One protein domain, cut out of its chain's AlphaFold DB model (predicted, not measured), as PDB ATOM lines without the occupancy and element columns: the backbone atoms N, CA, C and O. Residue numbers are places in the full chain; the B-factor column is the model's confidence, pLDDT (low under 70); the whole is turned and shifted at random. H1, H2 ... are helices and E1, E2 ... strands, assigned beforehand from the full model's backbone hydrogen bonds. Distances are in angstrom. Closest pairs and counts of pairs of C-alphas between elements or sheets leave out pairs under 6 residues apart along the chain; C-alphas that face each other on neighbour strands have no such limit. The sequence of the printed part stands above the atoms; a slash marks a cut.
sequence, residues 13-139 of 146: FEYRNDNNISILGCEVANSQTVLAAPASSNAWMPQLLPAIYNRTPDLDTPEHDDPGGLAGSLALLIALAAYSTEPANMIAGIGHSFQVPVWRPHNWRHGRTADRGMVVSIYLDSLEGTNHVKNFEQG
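AT A GLANCE: This is residues 13 to 139 of the 146 residues of an uncharacterized protein of Lasallia pustulata (UniProt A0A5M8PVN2). With little regular structure, a small mixed sheet, E1 E2 E3, sits beside touching helices H2 and H3 amid long loops; H4 ends beside E3. Four named helices and three named strands hold 47 of 127 printed residues, class mixed. The whole is compact, radius of gyration of the C-alphas 15.0 A, spanning 44 by 37 by 25 A.

IN THESE COORDINATES: Find E1, residues 13 to 16, from C-alpha 13 at (-42.465, -52.016, 36.585), then E2, 21 to 25, H1, 45 to 48, and E3, 69 to 72. H2, 74 to 83, is 14.1 A long; H3 is 87 to 97; H4, 129 to 137, ends at C-alpha 137, (-35.482, -49.891, 46.234).

HOW THE PARTS SIT: In antiparallel hairpin E1 and E2, N 14 is 2.9 A from O 23; parallel E2 and E3, a strand-helix-strand unit through H1, have N 22 2.8 A from O 69. H2 touches H3, closest C-alphas Ala 82 and Met 90, 5.2 A. Every O i to N i+4 pair is within hydrogen-bond range in H2 and H4, 5 of 7 in H3.

THE WHOLE: The printed part has no cut; residues 27 to 31, 36 to 41 and 55 to 67 have pLDDT under 70.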
ATOM      1  N   PHE A  13     -42.048 -52.881  35.485       87.31
ATOM      2  CA  PHE A  13     -42.465 -52.016  36.585       87.31
ATOM      3  C   PHE A  13     -43.549 -52.674  37.443       87.31
ATOM      4  O   PHE A  13     -44.539 -53.164  36.909       87.31
ATOM      5  N   GLU A  14     -43.395 -52.661  38.769       87.56
ATOM      6  CA  GLU A  14     -44.526 -52.844  39.693       87.56
ATOM      7  C   GLU A  14     -45.203 -51.504  39.898       87.56
ATOM      8  O   GLU A  14     -44.521 -50.506  40.124       87.56
ATOM      9  N   TYR A  15     -46.528 -51.481  39.918       82.44
ATOM     10  CA  TYR A  15     -47.246 -50.281  40.309       82.44
ATOM     11  C   TYR A  15     -47.648 -50.324  41.783       82.44
ATOM     12  O   TYR A  15     -48.264 -51.290  42.237       82.44
ATOM     13  N   ARG A  16     -47.363 -49.237  42.506       80.56
ATOM     14  CA  ARG A  16     -47.907 -48.974  43.840       80.56
ATOM     15  C   ARG A  16     -48.866 -47.782  43.832       80.56
ATOM     16  O   ARG A  16     -48.457 -46.634  43.647       80.56
ATOM     17  N   ASN A  17     -50.145 -48.092  44.066       70.56
ATOM     18  CA  ASN A  17     -51.269 -47.145  44.093       70.56
ATOM     19  C   ASN A  17     -51.147 -46.062  45.176       70.56
ATOM     20  O   ASN A  17     -51.681 -44.974  45.013       70.56
ATOM     21  N   ASP A  18     -50.491 -46.367  46.294       70.12
ATOM     22  CA  ASP A  18     -50.462 -45.514  47.486       70.12
ATOM     23  C   ASP A  18     -49.669 -44.211  47.295       70.12
ATOM     24  O   ASP A  18     -49.954 -43.229  47.974       70.12
ATOM     25  N   ASN A  19     -48.714 -44.185  46.360       70.12
ATOM     26  CA  ASN A  19     -47.818 -43.044  46.137       70.12
ATOM     27  C   ASN A  19     -47.549 -42.727  44.657       70.12
ATOM     28  O   ASN A  19     -46.625 -41.977  44.343       70.12
ATOM     29  N   ASN A  20     -48.317 -43.323  43.743       80.75
ATOM     30  CA  ASN A  20     -48.101 -43.218  42.301       80.75
ATOM     31  C   ASN A  20     -46.658 -43.580  41.865       80.75
ATOM     32  O   ASN A  20     -46.034 -42.884  41.062       80.75
ATOM     33  N   ILE A  21     -46.093 -44.655  42.432       85.12
ATOM     34  CA  ILE A  21     -44.699 -45.068  42.192       85.12
ATOM     35  C   ILE A  21     -44.656 -46.291  41.275       85.12
ATOM     36  O   ILE A  21     -45.361 -47.278  41.496       85.12
ATOM     37  N   SER A  22     -43.772 -46.242  40.280       87.75
ATOM     38  CA  SER A  22     -43.349 -47.394  39.482       87.75
ATOM     39  C   SER A  22     -42.057 -47.984  40.064       87.75
ATOM     40  O   SER A  22     -41.061 -47.276  40.204       87.75
ATOM     41  N   ILE A  23     -42.055 -49.274  40.405       90.38
ATOM     42  CA  ILE A  23     -40.901 -50.007  40.950       90.38
ATOM     43  C   ILE A  23     -40.200 -50.769  39.819       90.38
ATOM     44  O   ILE A  23     -40.706 -51.783  39.345       90.38
ATOM     45  N   LEU A  24     -39.035 -50.289  39.388       91.31
ATOM     46  CA  LEU A  24     -38.215 -50.868  38.322       91.31
ATOM     47  C   LEU A  24     -37.521 -52.175  38.749       91.31
ATOM     48  O   LEU A  24     -36.805 -52.216  39.752       91.31
ATOM     49  N   GLY A  25     -37.618 -53.215  37.919       89.00
ATOM     50  CA  GLY A  25     -36.867 -54.462  38.100       89.00
ATOM     51  C   GLY A  25     -36.888 -55.387  36.878       89.00
ATOM     52  O   GLY A  25     -37.584 -55.129  35.901       89.00
ATOM     53  N   CYS A  26     -36.124 -56.485  36.936       78.19
ATOM     54  CA  CYS A  26     -36.070 -57.515  35.878       78.19
ATOM     55  C   CYS A  26     -36.952 -58.750  36.162       78.19
ATOM     56  O   CYS A  26     -37.139 -59.586  35.281       78.19
ATOM     57  N   GLU A  27     -37.456 -58.898  37.392       68.81
ATOM     58  CA  GLU A  27     -38.242 -60.053  37.867       68.81
ATOM     59  C   GLU A  27     -39.388 -59.591  38.781       68.81
ATOM     60  O   GLU A  27     -39.581 -60.089  39.887       68.81
ATOM     61  N   VAL A  28     -40.123 -58.567  38.357       64.25
ATOM     62  CA  VAL A  28     -41.210 -58.031  39.176       64.25
ATOM     63  C   VAL A  28     -42.442 -58.927  39.012       64.25
ATOM     64  O   VAL A  28     -42.873 -59.169  37.887       64.25
ATOM     65  N   ALA A  29     -42.996 -59.438  40.119       59.00
ATOM     66  CA  ALA A  29     -44.021 -60.494  40.116       59.00
ATOM     67  C   ALA A  29     -45.325 -60.110  39.384       59.00
ATOM     68  O   ALA A  29     -46.058 -60.991  38.948       59.00
ATOM     69  N   ASN A  30     -45.571 -58.807  39.210       62.19
ATOM     70  CA  ASN A  30     -46.688 -58.231  38.459       62.19
ATOM     71  C   ASN A  30     -46.189 -57.163  37.466       62.19
ATOM     72  O   ASN A  30     -46.767 -56.079  37.371       62.19
ATOM     73  N   SER A  31     -45.064 -57.431  36.790       66.19
ATOM     74  CA  SER A  31     -44.400 -56.466  35.911       66.19
ATOM     75  C   SER A  31     -45.314 -55.972  34.786       66.19
ATOM     76  O   SER A  31     -45.782 -56.728  33.937       66.19
ATOM     77  N   GLN A  32     -45.517 -54.660  34.743       73.31
ATOM     78  CA  GLN A  32     -46.014 -53.955  33.573       73.31
ATOM     79  C   GLN A  32     -44.830 -53.531  32.700       73.31
ATOM     80  O   GLN A  32     -43.741 -53.236  33.196       73.31
ATOM     81  N   THR A  33     -45.036 -53.484  31.383       75.44
ATOM     82  CA  THR A  33     -44.031 -52.999  30.423       75.44
ATOM     83  C   THR A  33     -44.043 -51.482  30.271       75.44
ATOM     84  O   THR A  33     -43.290 -50.958  29.462       75.44
ATOM     85  N   VAL A  34     -44.908 -50.775  30.996       78.00
ATOM     86  CA  VAL A  34     -45.048 -49.316  30.960       78.00
ATOM     87  C   VAL A  34     -45.111 -48.772  32.381       78.00
ATOM     88  O   VAL A  34     -45.424 -49.507  33.318       78.00
ATOM     89  N   LEU A  35     -44.801 -47.488  32.534       78.44
ATOM     90  CA  LEU A  35     -44.940 -46.774  33.799       78.44
ATOM     91  C   LEU A  35     -46.412 -46.678  34.218       78.44
ATOM     92  O   LEU A  35     -47.316 -46.622  33.384       78.44
ATOM     93  N   ALA A  36     -46.642 -46.627  35.525       68.56
ATOM     94  CA  ALA A  36     -47.986 -46.601  36.082       68.56
ATOM     95  C   ALA A  36     -48.779 -45.334  35.732       68.56
ATOM     96  O   ALA A  36     -49.959 -45.429  35.381       68.56
ATOM     97  N   ALA A  37     -48.119 -44.176  35.776       65.56
ATOM     98  CA  ALA A  37     -48.664 -42.886  35.383       65.56
ATOM     99  C   ALA A  37     -47.858 -42.296  34.219       65.56
ATOM    100  O   ALA A  37     -46.670 -42.614  34.074       65.56
ATOM    101  N   PRO A  38     -48.484 -41.444  33.386       63.34
ATOM    102  CA  PRO A  38     -47.765 -40.694  32.374       63.34
ATOM    103  C   PRO A  38     -46.702 -39.838  33.062       63.34
ATOM    104  O   PRO A  38     -47.011 -38.833  33.689       63.34
ATOM    105  N   ALA A  39     -45.429 -40.186  32.887       62.16
ATOM    106  CA  ALA A  39     -44.322 -39.339  33.331       62.16
ATOM    107  C   ALA A  39     -44.122 -38.137  32.385       62.16
ATOM    108  O   ALA A  39     -43.032 -37.574  32.281       62.16
ATOM    109  N   SER A  40     -45.156 -37.782  31.614       55.97
ATOM    110  CA  SER A  40     -45.150 -36.718  30.613       55.97
ATOM    111  C   SER A  40     -44.926 -35.333  31.218       55.97
ATOM    112  O   SER A  40     -44.562 -34.417  30.487       55.97
ATOM    113  N   SER A  41     -45.102 -35.178  32.531       60.09
ATOM    114  CA  SER A  41     -44.791 -33.957  33.278       60.09
ATOM    115  C   SER A  41     -43.393 -33.969  33.917       60.09
ATOM    116  O   SER A  41     -43.017 -32.982  34.551       60.09
ATOM    117  N   ASN A  42     -42.584 -35.020  33.721       71.62
ATOM    118  CA  ASN A  42     -41.360 -35.233  34.491       71.62
ATOM    119  C   ASN A  42     -40.132 -35.261  33.578       71.62
ATOM    120  O   ASN A  42     -40.054 -35.998  32.594       71.62
ATOM    121  N   ALA A  43     -39.105 -34.500  33.949       79.25
ATOM    122  CA  ALA A  43     -37.904 -34.354  33.132       79.25
ATOM    123  C   ALA A  43     -36.978 -35.589  33.146       79.25
ATOM    124  O   ALA A  43     -36.087 -35.697  32.301       79.25
ATOM    125  N   TRP A  44     -37.173 -36.530  34.077       86.56
ATOM    126  CA  TRP A  44     -36.344 -37.735  34.189       86.56
ATOM    127  C   TRP A  44     -36.677 -38.806  33.160       86.56
ATOM    128  O   TRP A  44     -35.769 -39.460  32.642       86.56
ATOM    129  N   MET A  45     -37.960 -38.989  32.838       87.75
ATOM    130  CA  MET A  45     -38.401 -40.141  32.052       87.75
ATOM    131  C   MET A  45     -37.778 -40.174  30.655       87.75
ATOM    132  O   MET A  45     -37.170 -41.195  30.331       87.75
ATOM    133  N   PRO A  46     -37.776 -39.083  29.864       87.19
ATOM    134  CA  PRO A  46     -37.166 -39.104  28.535       87.19
ATOM    135  C   PRO A  46     -35.648 -39.364  28.554       87.19
ATOM    136  O   PRO A  46     -35.083 -39.899  27.589       87.19
ATOM    137  N   GLN A  47     -34.969 -38.990  29.645       89.88
ATOM    138  CA  GLN A  47     -33.520 -39.153  29.793       89.88
ATOM    139  C   GLN A  47     -33.139 -40.565  30.236       89.88
ATOM    140  O   GLN A  47     -32.171 -41.123  29.721       89.88
ATOM    141  N   LEU A  48     -33.922 -41.161  31.135       89.94
ATOM    142  CA  LEU A  48     -33.652 -42.487  31.683       89.94
ATOM    143  C   LEU A  48     -34.220 -43.600  30.804       89.94
ATOM    144  O   LEU A  48     -33.520 -44.559  30.486       89.94
ATOM    145  N   LEU A  49     -35.461 -43.461  30.348       88.19
ATOM    146  CA  LEU A  49     -36.195 -44.525  29.676       88.19
ATOM    147  C   LEU A  49     -36.521 -44.161  28.219       88.19
ATOM    148  O   LEU A  49     -36.760 -42.999  27.887       88.19
ATOM    149  N   PRO A  50     -36.517 -45.151  27.312       85.25
ATOM    150  CA  PRO A  50     -37.125 -45.008  25.995       85.25
ATOM    151  C   PRO A  50     -38.623 -44.681  26.074       85.25
ATOM    152  O   PRO A  50     -39.328 -45.181  26.949       85.25
ATOM    153  N   ALA A  51     -39.130 -43.937  25.089       82.31
ATOM    154  CA  ALA A  51     -40.535 -43.522  25.026       82.31
ATOM    155  C   ALA A  51     -41.541 -44.691  25.009       82.31
ATOM    156  O   ALA A  51     -42.685 -44.497  25.399       82.31
ATOM    157  N   ILE A  52     -41.122 -45.903  24.621       82.00
ATOM    158  CA  ILE A  52     -41.970 -47.111  24.659       82.00
ATOM    159  C   ILE A  52     -42.435 -47.487  26.075       82.00
ATOM    160  O   ILE A  52     -43.421 -48.199  26.216       82.00
ATOM    161  N   TYR A  53     -41.727 -47.026  27.111       81.88
ATOM    162  CA  TYR A  53     -42.097 -47.244  28.510       81.88
ATOM    163  C   TYR A  53     -43.043 -46.165  29.039       81.88
ATOM    164  O   TYR A  53     -43.591 -46.312  30.131       81.88
ATOM    165  N   ASN A  54     -43.239 -45.080  28.283       78.12
ATOM    166  CA  ASN A  54     -44.210 -44.066  28.639       78.12
ATOM    167  C   ASN A  54     -45.610 -44.583  28.306       78.12
ATOM    168  O   ASN A  54     -45.913 -44.904  27.154       78.12
ATOM    169  N   ARG A  55     -46.474 -44.648  29.317       69.44
ATOM    170  CA  ARG A  55     -47.884 -44.948  29.105       69.44
ATOM    171  C   ARG A  55     -48.498 -43.779  28.342       69.44
ATOM    172  O   ARG A  55     -48.471 -42.648  28.818       69.44
ATOM    173  N   THR A  56     -49.039 -44.045  27.157       56.56
ATOM    174  CA  THR A  56     -49.940 -43.075  26.525       56.56
ATOM    175  C   THR A  56     -51.239 -43.149  27.325       56.56
ATOM    176  O   THR A  56     -51.713 -44.269  27.528       56.56
ATOM    177  N   PRO A  57     -51.772 -42.040  27.862       53.62
ATOM    178  CA  PRO A  57     -53.067 -42.084  28.517       53.62
ATOM    179  C   PRO A  57     -54.092 -42.507  27.465       53.62
ATOM    180  O   PRO A  57     -54.411 -41.742  26.557       53.62
ATOM    181  N   ASP A  58     -54.569 -43.748  27.548       49.12
ATOM    182  CA  ASP A  58     -55.847 -44.084  26.938       49.12
ATOM    183  C   ASP A  58     -56.913 -43.226  27.633       49.12
ATOM    184  O   ASP A  58     -56.790 -42.899  28.818       49.12
ATOM    185  N   LEU A  59     -57.951 -42.850  26.886       47.66
ATOM    186  CA  LEU A  59     -58.998 -41.893  27.277       47.66
ATOM    187  C   LEU A  59     -59.750 -42.244  28.583       47.66
ATOM    188  O   LEU A  59     -60.484 -41.403  29.091       47.66
ATOM    189  N   ASP A  60     -59.537 -43.441  29.138       46.69
ATOM    190  CA  ASP A  60     -60.176 -43.958  30.355       46.69
ATOM    191  C   ASP A  60     -59.228 -44.054  31.570       46.69
ATOM    192  O   ASP A  60     -59.578 -44.633  32.601       46.69
ATOM    193  N   THR A  61     -58.005 -43.522  31.474       49.50
ATOM    194  CA  THR A  61     -57.069 -43.522  32.608       49.50
ATOM    195  C   THR A  61     -57.399 -42.354  33.543       49.50
ATOM    196  O   THR A  61     -57.474 -41.227  33.056       49.50
ATOM    197  N   PRO A  62     -57.570 -42.564  34.866       50.59
ATOM    198  CA  PRO A  62     -57.736 -41.459  35.803       50.59
ATOM    199  C   PRO A  62     -56.573 -40.477  35.646       50.59
ATOM    200  O   PRO A  62     -55.411 -40.871  35.778       50.59
ATOM    201  N   GLU A  63     -56.880 -39.216  35.343       53.28
ATOM    202  CA  GLU A  63     -55.903 -38.135  35.421       53.28
ATOM    203  C   GLU A  63     -55.432 -38.059  36.875       53.28
ATOM    204  O   GLU A  63     -56.160 -37.644  37.776       53.28
ATOM    205  N   HIS A  64     -54.223 -38.549  37.129       54.09
ATOM    206  CA  HIS A  64     -53.539 -38.276  38.376       54.09
ATOM    207  C   HIS A  64     -52.765 -36.974  38.193       54.09
ATOM    208  O   HIS A  64     -51.862 -36.903  37.365       54.09
ATOM    209  N   ASP A  65     -53.105 -35.959  38.993       56.69
ATOM    210  CA  ASP A  65     -52.381 -34.680  39.038       56.69
ATOM    211  C   ASP A  65     -50.916 -34.845  39.495       56.69
ATOM    212  O   ASP A  65     -50.093 -33.949  39.292       56.69
ATOM    213  N   ASP A  66     -50.572 -35.977  40.130       65.31
ATOM    214  CA  ASP A  66     -49.200 -36.261  40.546       65.31
ATOM    215  C   ASP A  66     -48.393 -36.830  39.358       65.31
ATOM    216  O   ASP A  66     -48.774 -37.885  38.838       65.31
ATOM    217  N   PRO A  67     -47.263 -36.199  38.969       66.19
ATOM    218  CA  PRO A  67     -46.358 -36.660  37.905       66.19
ATOM    219  C   PRO A  67     -45.885 -38.121  38.045       66.19
ATOM    220  O   PRO A  67     -45.357 -38.707  37.099       66.19
ATOM    221  N   GLY A  68     -46.067 -38.738  39.214       78.31
ATOM    222  CA  GLY A  68     -45.656 -40.111  39.473       78.31
ATOM    223  C   GLY A  68     -44.147 -40.215  39.662       78.31
ATOM    224  O   GLY A  68     -43.381 -39.316  39.319       78.31
ATOM    225  N   GLY A  69     -43.701 -41.307  40.274       86.44
ATOM    226  CA  GLY A  69     -42.304 -41.470  40.662       86.44
ATOM    227  C   GLY A  69     -41.704 -42.802  40.240       86.44
ATOM    228  O   GLY A  69     -42.413 -43.776  39.983       86.44
ATOM    229  N   LEU A  70     -40.376 -42.854  40.210       89.00
ATOM    230  CA  LEU A  70     -39.615 -44.068  39.934       89.00
ATOM    231  C   LEU A  70     -38.834 -44.496  41.177       89.00
ATOM    232  O   LEU A  70     -38.059 -43.715  41.722       89.00
ATOM    233  N   ALA A  71     -39.008 -45.744  41.598       91.75
ATOM    234  CA  ALA A  71     -38.099 -46.451  42.500       91.75
ATOM    235  C   ALA A  71     -37.731 -47.807  41.875       91.75
ATOM    236  O   ALA A  71     -38.001 -48.036  40.696       91.75
ATOM    237  N   GLY A  72     -37.095 -48.703  42.623       91.88
ATOM    238  CA  GLY A  72     -36.685 -50.021  42.136       91.88
ATOM    239  C   GLY A  72     -35.192 -50.266  42.266       91.88
ATOM    240  O   GLY A  72     -34.500 -49.558  42.995       91.88
ATOM    241  N   SER A  73     -34.702 -51.282  41.554       92.81
ATOM    242  CA  SER A  73     -33.310 -51.726  41.643       92.81
ATOM    243  C   SER A  73     -32.336 -50.568  41.426       92.81
ATOM    244  O   SER A  73     -32.247 -50.003  40.332       92.81
ATOM    245  N   LEU A  74     -31.554 -50.255  42.458       91.75
ATOM    246  CA  LEU A  74     -30.610 -49.147  42.440       91.75
ATOM    247  C   LEU A  74     -29.537 -49.364  41.368       91.75
ATOM    248  O   LEU A  74     -29.146 -48.424  40.679       91.75
ATOM    249  N   ALA A  75     -29.121 -50.614  41.163       92.25
ATOM    250  CA  ALA A  75     -28.166 -50.974  40.120       92.25
ATOM    251  C   ALA A  75     -28.709 -50.656  38.718       92.25
ATOM    252  O   ALA A  75     -27.996 -50.075  37.898       92.25
ATOM    253  N   LEU A  76     -29.982 -50.974  38.453       92.50
ATOM    254  CA  LEU A  76     -30.628 -50.627  37.184       92.50
ATOM    255  C   LEU A  76     -30.794 -49.115  37.032       92.50
ATOM    256  O   LEU A  76     -30.531 -48.589  35.958       92.50
ATOM    257  N   LEU A  77     -31.175 -48.400  38.092       92.81
ATOM    258  CA  LEU A  77     -31.332 -46.944  38.044       92.81
ATOM    259  C   LEU A  77     -30.006 -46.233  37.752       92.81
ATOM    260  O   LEU A  77     -29.965 -45.328  36.919       92.81
ATOM    261  N   ILE A  78     -28.911 -46.675  38.375       93.31
ATOM    262  CA  ILE A  78     -27.561 -46.177  38.078       93.31
ATOM    263  C   ILE A  78     -27.175 -46.514  36.634       93.31
ATOM    264  O   ILE A  78     -26.623 -45.662  35.940       93.31
ATOM    265  N   ALA A  79     -27.499 -47.718  36.146       93.31
ATOM    266  CA  ALA A  79     -27.257 -48.076  34.752       93.31
ATOM    267  C   ALA A  79     -28.021 -47.146  33.794       93.31
ATOM    268  O   ALA A  79     -27.430 -46.628  32.850       93.31
ATOM    269  N   LEU A  80     -29.304 -46.868  34.049       92.81
ATOM    270  CA  LEU A  80     -30.107 -45.945  33.239       92.81
ATOM    271  C   LEU A  80     -29.528 -44.523  33.252       92.81
ATOM    272  O   LEU A  80     -29.437 -43.896  32.198       92.81
ATOM    273  N   ALA A  81     -29.061 -44.040  34.406       93.88
ATOM    274  CA  ALA A  81     -28.368 -42.756  34.503       93.88
ATOM    275  C   ALA A  81     -27.038 -42.750  33.730       93.88
ATOM    276  O   ALA A  81     -26.681 -41.772  33.078       93.88
ATOM    277  N   ALA A  82     -26.314 -43.866  33.729       94.25
ATOM    278  CA  ALA A  82     -25.113 -44.024  32.918       94.25
ATOM    279  C   ALA A  82     -25.424 -44.004  31.409       94.25
ATOM    280  O   ALA A  82     -24.628 -43.506  30.609       94.25
ATOM    281  N   TYR A  83     -26.578 -44.545  31.009       94.50
ATOM    282  CA  TYR A  83     -27.065 -44.543  29.628       94.50
ATOM    283  C   TYR A  83     -27.645 -43.199  29.182       94.50
ATOM    284  O   TYR A  83     -27.637 -42.913  27.979       94.50
ATOM    285  N   SER A  84     -28.106 -42.359  30.114       94.25
ATOM    286  CA  SER A  84     -28.615 -41.021  29.798       94.25
ATOM    287  C   SER A  84     -27.531 -40.115  29.215       94.25
ATOM    288  O   SER A  84     -27.858 -39.116  28.587       94.25
ATOM    289  N   THR A  85     -26.254 -40.491  29.333       95.56
ATOM    290  CA  THR A  85     -25.102 -39.771  28.782       95.56
ATOM    291  C   THR A  85     -24.199 -40.664  27.923       95.56
ATOM    292  O   THR A  85     -24.184 -41.894  28.047       95.56
ATOM    293  N   GLU A  86     -23.443 -40.052  27.010       94.88
ATOM    294  CA  GLU A  86     -22.356 -40.715  26.278       94.88
ATOM    295  C   GLU A  86     -21.261 -41.228  27.237       94.88
ATOM    296  O   GLU A  86     -21.016 -40.599  28.269       94.88
ATOM    297  N   PRO A  87     -20.542 -42.320  26.898       94.19
ATOM    298  CA  PRO A  87     -19.533 -42.922  27.777       94.19
ATOM    299  C   PRO A  87     -18.498 -41.935  28.333       94.19
ATOM    300  O   PRO A  87     -18.146 -42.015  29.508       94.19
ATOM    301  N   ALA A  88     -18.062 -40.967  27.519       95.44
ATOM    302  CA  ALA A  88     -17.088 -39.950  27.918       95.44
ATOM    303  C   ALA A  88     -17.580 -39.041  29.061       95.44
ATOM    304  O   ALA A  88     -16.771 -38.529  29.827       95.44
ATOM    305  N   ASN A  89     -18.898 -38.863  29.195       95.25
ATOM    306  CA  ASN A  89     -19.521 -38.003  30.200       95.25
ATOM    307  C   ASN A  89     -20.221 -38.801  31.307       95.25
ATOM    308  O   ASN A  89     -20.823 -38.199  32.187       95.25
ATOM    309  N   MET A  90     -20.135 -40.133  31.293       94.44
ATOM    310  CA  MET A  90     -20.930 -41.019  32.146       94.44
ATOM    311  C   MET A  90     -20.824 -40.699  33.640       94.44
ATOM    312  O   MET A  90     -21.838 -40.533  34.311       94.44
ATOM    313  N   ILE A  91     -19.603 -40.577  34.163       95.38
ATOM    314  CA  ILE A  91     -19.377 -40.315  35.593       95.38
ATOM    315  C   ILE A  91     -19.900 -38.930  35.992       95.38
ATOM    316  O   ILE A  91     -20.581 -38.795  37.007       95.38
ATOM    317  N   ALA A  92     -19.641 -37.912  35.166       95.69
ATOM    318  CA  ALA A  92     -20.151 -36.561  35.389       95.69
ATOM    319  C   ALA A  92     -21.686 -36.508  35.288       95.69
ATOM    320  O   ALA A  92     -22.336 -35.847  36.093       95.69
ATOM    321  N   GLY A  93     -22.261 -37.252  34.342       94.00
ATOM    322  CA  GLY A  93     -23.695 -37.387  34.123       94.00
ATOM    323  C   GLY A  93     -24.407 -37.987  35.323       94.00
ATOM    324  O   GLY A  93     -25.369 -37.397  35.813       94.00
ATOM    325  N   ILE A  94     -23.894 -39.105  35.844       94.38
ATOM    326  CA  ILE A  94     -24.416 -39.731  37.064       94.38
ATOM    327  C   ILE A  94     -24.308 -38.748  38.236       94.38
ATOM    328  O   ILE A  94     -25.314 -38.479  38.885       94.38
ATOM    329  N   GLY A  95     -23.130 -38.160  38.471       95.06
ATOM    330  CA  GLY A  95     -22.915 -37.239  39.593       95.06
ATOM    331  C   GLY A  95     -23.800 -35.988  39.546       95.06
ATOM    332  O   GLY A  95     -24.298 -35.543  40.577       95.06
ATOM    333  N   HIS A  96     -24.040 -35.432  38.356       93.62
ATOM    334  CA  HIS A  96     -24.914 -34.270  38.171       93.62
ATOM    335  C   HIS A  96     -26.395 -34.618  38.332       93.62
ATOM    336  O   HIS A  96     -27.128 -33.874  38.980       93.62
ATOM    337  N   SER A  97     -26.829 -35.727  37.732       92.81
ATOM    338  CA  SER A  97     -28.250 -35.987  37.460       92.81
ATOM    339  C   SER A  97     -28.911 -36.870  38.513       92.81
ATOM    340  O   SER A  97     -30.085 -36.680  38.826       92.81
ATOM    341  N   PHE A  98     -28.158 -37.806  39.097       92.06
ATOM    342  CA  PHE A  98     -28.636 -38.750  40.107       92.06
ATOM    343  C   PHE A  98     -28.648 -38.090  41.500       92.06
ATOM    344  O   PHE A  98     -27.819 -38.383  42.358       92.06
ATOM    345  N   GLN A  99     -29.566 -37.144  41.719       88.62
ATOM    346  CA  GLN A  99     -29.632 -36.307  42.926       88.62
ATOM    347  C   GLN A  99     -30.904 -36.579  43.732       88.62
ATOM    348  O   GLN A  99     -31.843 -35.794  43.723       88.62
ATOM    349  N   VAL A 100     -30.945 -37.693  44.456       84.31
ATOM    350  CA  VAL A 100     -32.121 -38.105  45.245       84.31
ATOM    351  C   VAL A 100     -32.671 -36.948  46.114       84.31
ATOM    352  O   VAL A 100     -31.889 -36.323  46.834       84.31
ATOM    353  N   PRO A 101     -33.991 -36.660  46.090       83.31
ATOM    354  CA  PRO A 101     -35.069 -37.412  45.425       83.31
ATOM    355  C   PRO A 101     -35.445 -36.893  44.019       83.31
ATOM    356  O   PRO A 101     -36.528 -37.186  43.516       83.31
ATOM    357  N   VAL A 102     -34.603 -36.066  43.393       85.94
ATOM    358  CA  VAL A 102     -34.912 -35.373  42.135       85.94
ATOM    359  C   VAL A 102     -33.877 -35.698  41.067       85.94
ATOM    360  O   VAL A 102     -32.675 -35.506  41.229       85.94
ATOM    361  N   TRP A 103     -34.336 -36.111  39.896       89.88
ATOM    362  CA  TRP A 103     -33.443 -36.153  38.748       89.88
ATOM    363  C   TRP A 103     -33.127 -34.730  38.281       89.88
ATOM    364  O   TRP A 103     -34.039 -33.973  37.944       89.88
ATOM    365  N   ARG A 104     -31.846 -34.358  38.212       92.38
ATOM    366  CA  ARG A 104     -31.456 -33.086  37.590       92.38
ATOM    367  C   ARG A 104     -31.259 -33.285  36.094       92.38
ATOM    368  O   ARG A 104     -30.331 -33.994  35.707       92.38
ATOM    369  N   PRO A 105     -32.068 -32.636  35.242       92.06
ATOM    370  CA  PRO A 105     -31.909 -32.780  33.810       92.06
ATOM    371  C   PRO A 105     -30.553 -32.266  33.344       92.06
ATOM    372  O   PRO A 105     -29.961 -31.349  33.924       92.06
ATOM    373  N   HIS A 106     -30.085 -32.845  32.250       93.31
ATOM    374  CA  HIS A 106     -28.851 -32.430  31.603       93.31
ATOM    375  C   HIS A 106     -29.008 -32.313  30.087       93.31
ATOM    376  O   HIS A 106     -29.876 -32.937  29.492       93.31
ATOM    377  N   ASN A 107     -28.106 -31.576  29.441       93.75
ATOM    378  CA  ASN A 107     -28.143 -31.371  27.986       93.75
ATOM    379  C   ASN A 107     -27.126 -32.234  27.218       93.75
ATOM    380  O   ASN A 107     -26.947 -32.055  26.015       93.75
ATOM    381  N   TRP A 108     -26.440 -33.166  27.891       94.31
ATOM    382  CA  TRP A 108     -25.576 -34.131  27.211       94.31
ATOM    383  C   TRP A 108     -26.373 -35.067  26.304       94.31
ATOM    384  O   TRP A 108     -27.516 -35.423  26.596       94.31
ATOM    385  N   ARG A 109     -25.729 -35.503  25.221       92.88
ATOM    386  CA  ARG A 109     -26.253 -36.550  24.346       92.88
ATOM    387  C   ARG A 109     -26.387 -37.853  25.121       92.88
ATOM    388  O   ARG A 109     -25.497 -38.202  25.898       92.88
ATOM    389  N   HIS A 110     -27.478 -38.574  24.879       91.69
ATOM    390  CA  HIS A 110     -27.647 -39.900  25.455       91.69
ATOM    391  C   HIS A 110     -26.680 -40.896  24.827       91.69
ATOM    392  O   HIS A 110     -26.401 -40.842  23.631       91.69
ATOM    393  N   GLY A 111     -26.229 -41.867  25.611       89.56
ATOM    394  CA  GLY A 111     -25.361 -42.936  25.131       89.56
ATOM    395  C   GLY A 111     -26.086 -44.270  24.976       89.56
ATOM    396  O   GLY A 111     -25.442 -45.309  25.089       89.56
ATOM    397  N   ARG A 112     -27.415 -44.258  24.797       89.50
ATOM    398  CA  ARG A 112     -28.234 -45.441  24.489       89.50
ATOM    399  C   ARG A 112     -27.958 -45.908  23.056       89.50
ATOM    400  O   ARG A 112     -28.395 -45.258  22.111       89.50
ATOM    401  N   THR A 113     -27.259 -47.028  22.909       88.81
ATOM    402  CA  THR A 113     -26.983 -47.696  21.628       88.81
ATOM    403  C   THR A 113     -27.179 -49.207  21.786       88.81
ATOM    404  O   THR A 113     -27.102 -49.728  22.898       88.81
ATOM    405  N   ALA A 114     -27.470 -49.919  20.693       85.69
ATOM    406  CA  ALA A 114     -27.747 -51.362  20.737       85.69
ATOM    407  C   ALA A 114     -26.519 -52.217  21.114       85.69
ATOM    408  O   ALA A 114     -26.667 -53.357  21.540       85.69
ATOM    409  N   ASP A 115     -25.315 -51.666  20.966       88.38
ATOM    410  CA  ASP A 115     -24.021 -52.303  21.218       88.38
ATOM    411  C   ASP A 115     -23.423 -51.969  22.598       88.38
ATOM    412  O   ASP A 115     -22.349 -52.464  22.943       88.38
ATOM    413  N   ARG A 116     -24.109 -51.165  23.421       87.88
ATOM    414  CA  ARG A 116     -23.616 -50.769  24.747       87.88
ATOM    415  C   ARG A 116     -24.299 -51.560  25.859       87.88
ATOM    416  O   ARG A 116     -25.483 -51.377  26.131       87.88
ATOM    417  N   GLY A 117     -23.513 -52.361  26.575       88.94
ATOM    418  CA  GLY A 117     -23.888 -53.007  27.838       88.94
ATOM    419  C   GLY A 117     -23.363 -52.252  29.065       88.94
ATOM    420  O   GLY A 117     -22.401 -51.489  28.963       88.94
ATOM    421  N   MET A 118     -23.968 -52.487  30.231       88.31
ATOM    422  CA  MET A 118     -23.494 -51.975  31.520       88.31
ATOM    423  C   MET A 118     -23.599 -53.063  32.587       88.31
ATOM    424  O   MET A 118     -24.601 -53.772  32.656       88.31
ATOM    425  N   VAL A 119     -22.583 -53.153  33.441       90.00
ATOM    426  CA  VAL A 119     -22.613 -53.958  34.666       90.00
ATOM    427  C   VAL A 119     -22.457 -52.998  35.833       90.00
ATOM    428  O   VAL A 119     -21.489 -52.242  35.886       90.00
ATOM    429  N   VAL A 120     -23.417 -53.018  36.752       90.81
ATOM    430  CA  VAL A 120     -23.398 -52.180  37.952       90.81
ATOM    431  C   VAL A 120     -23.368 -53.085  39.172       90.81
ATOM    432  O   VAL A 120     -24.274 -53.892  39.372       90.81
ATOM    433  N   SER A 121     -22.333 -52.920  39.988       90.88
ATOM    434  CA  SER A 121     -22.192 -53.590  41.278       90.88
ATOM    435  C   SER A 121     -22.230 -52.544  42.380       90.88
ATOM    436  O   SER A 121     -21.503 -51.554  42.318       90.88
ATOM    437  N   ILE A 122     -23.071 -52.772  43.384       87.81
ATOM    438  CA  ILE A 122     -23.200 -51.892  44.544       87.81
ATOM    439  C   ILE A 122     -22.577 -52.600  45.736       87.81
ATOM    440  O   ILE A 122     -22.941 -53.732  46.054       87.81
ATOM    441  N   TYR A 123     -21.645 -51.914  46.384       87.94
ATOM    442  CA  TYR A 123     -21.006 -52.364  47.611       87.94
ATOM    443  C   TYR A 123     -21.423 -51.424  48.735       87.94
ATOM    444  O   TYR A 123     -21.477 -50.210  48.541       87.94
ATOM    445  N   LEU A 124     -21.750 -51.997  49.888       85.19
ATOM    446  CA  LEU A 124     -22.091 -51.249  51.092       85.19
ATOM    447  C   LEU A 124     -20.942 -51.379  52.083       85.19
ATOM    448  O   LEU A 124     -20.441 -52.482  52.295       85.19
ATOM    449  N   ASP A 125     -20.573 -50.265  52.710       82.38
ATOM    450  CA  ASP A 125     -19.507 -50.237  53.718       82.38
ATOM    451  C   ASP A 125     -19.881 -51.037  54.980       82.38
ATOM    452  O   ASP A 125     -19.005 -51.541  55.681       82.38
ATOM    453  N   SER A 126     -21.182 -51.194  55.269       81.62
ATOM    454  CA  SER A 126     -21.680 -52.014  56.378       81.62
ATOM    455  C   SER A 126     -22.946 -52.795  56.015       81.62
ATOM    456  O   SER A 126     -23.751 -52.389  55.172       81.62
ATOM    457  N   LEU A 127     -23.158 -53.915  56.715       76.56
ATOM    458  CA  LEU A 127     -24.371 -54.726  56.576       76.56
ATOM    459  C   LEU A 127     -25.628 -54.002  57.084       76.56
ATOM    460  O   LEU A 127     -26.724 -54.315  56.616       76.56
ATOM    461  N   GLU A 128     -25.490 -53.015  57.975       74.69
ATOM    462  CA  GLU A 128     -26.611 -52.212  58.489       74.69
ATOM    463  C   GLU A 128     -27.291 -51.405  57.370       74.69
ATOM    464  O   GLU A 128     -28.515 -51.259  57.355       74.69
ATOM    465  N   GLY A 129     -26.524 -50.979  56.360       77.56
ATOM    466  CA  GLY A 129     -27.046 -50.284  55.180       77.56
ATOM    467  C   GLY A 129     -27.951 -51.146  54.292       77.56
ATOM    468  O   GLY A 129     -28.740 -50.608  53.516       77.56
ATOM    469  N   THR A 130     -27.902 -52.477  54.421       83.50
ATOM    470  CA  THR A 130     -28.651 -53.401  53.551       83.50
ATOM    471  C   THR A 130     -30.158 -53.179  53.640       83.50
ATOM    472  O   THR A 130     -30.853 -53.197  52.624       83.50
ATOM    473  N   ASN A 131     -30.679 -52.950  54.848       86.00
ATOM    474  CA  ASN A 131     -32.111 -52.717  55.040       86.00
ATOM    475  C   ASN A 131     -32.533 -51.355  54.486       86.00
ATOM    476  O   ASN A 131     -33.596 -51.247  53.883       86.00
ATOM    477  N   HIS A 132     -31.681 -50.338  54.619       86.12
ATOM    478  CA  HIS A 132     -31.941 -49.023  54.042       86.12
ATOM    479  C   HIS A 132     -31.996 -49.076  52.516       86.12
ATOM    480  O   HIS A 132     -32.933 -48.535  51.939       86.12
ATOM    481  N   VAL A 133     -31.062 -49.783  51.871       88.00
ATOM    482  CA  VAL A 133     -31.080 -49.972  50.413       88.00
ATOM    483  C   VAL A 133     -32.335 -50.716  49.979       88.00
ATOM    484  O   VAL A 133     -33.036 -50.234  49.101       88.00
ATOM    485  N   LYS A 134     -32.690 -51.825  50.638       89.00
ATOM    486  CA  LYS A 134     -33.923 -52.564  50.317       89.00
ATOM    487  C   LYS A 134     -35.171 -51.694  50.447       89.00
ATOM    488  O   LYS A 134     -36.012 -51.700  49.555       89.00
ATOM    489  N   ASN A 135     -35.285 -50.930  51.531       89.00
ATOM    490  CA  ASN A 135     -36.420 -50.034  51.748       89.00
ATOM    491  C   ASN A 135     -36.481 -48.930  50.683       89.00
ATOM    492  O   ASN A 135     -37.565 -48.571  50.227       89.00
ATOM    493  N   PHE A 136     -35.322 -48.425  50.262       86.81
ATOM    494  CA  PHE A 136     -35.191 -47.431  49.203       86.81
ATOM    495  C   PHE A 136     -35.594 -48.001  47.832       86.81
ATOM    496  O   PHE A 136     -36.416 -47.409  47.139       86.81
ATOM    497  N   GLU A 137     -35.112 -49.195  47.475       90.69
ATOM    498  CA  GLU A 137     -35.482 -49.891  46.234       90.69
ATOM    499  C   GLU A 137     -36.975 -50.258  46.195       90.69
ATOM    500  O   GLU A 137     -37.602 -50.204  45.141       90.69
ATOM    501  N   GLN A 138     -37.577 -50.573  47.344       89.19
ATOM    502  CA  GLN A 138     -39.013 -50.846  47.473       89.19
ATOM    503  C   GLN A 138     -39.884 -49.580  47.502       89.19
ATOM    504  O   GLN A 138     -41.104 -49.688  47.623       89.19
ATOM    505  N   GLY A 139     -39.287 -48.386  47.429       87.88
ATOM    506  CA  GLY A 139     -40.013 -47.117  47.478       87.88
ATOM    507  C   GLY A 139     -40.642 -46.798  48.840       87.88
ATOM    508  O   GLY A 139     -41.539 -45.963  48.910       87.88
TER     509      GLY A 139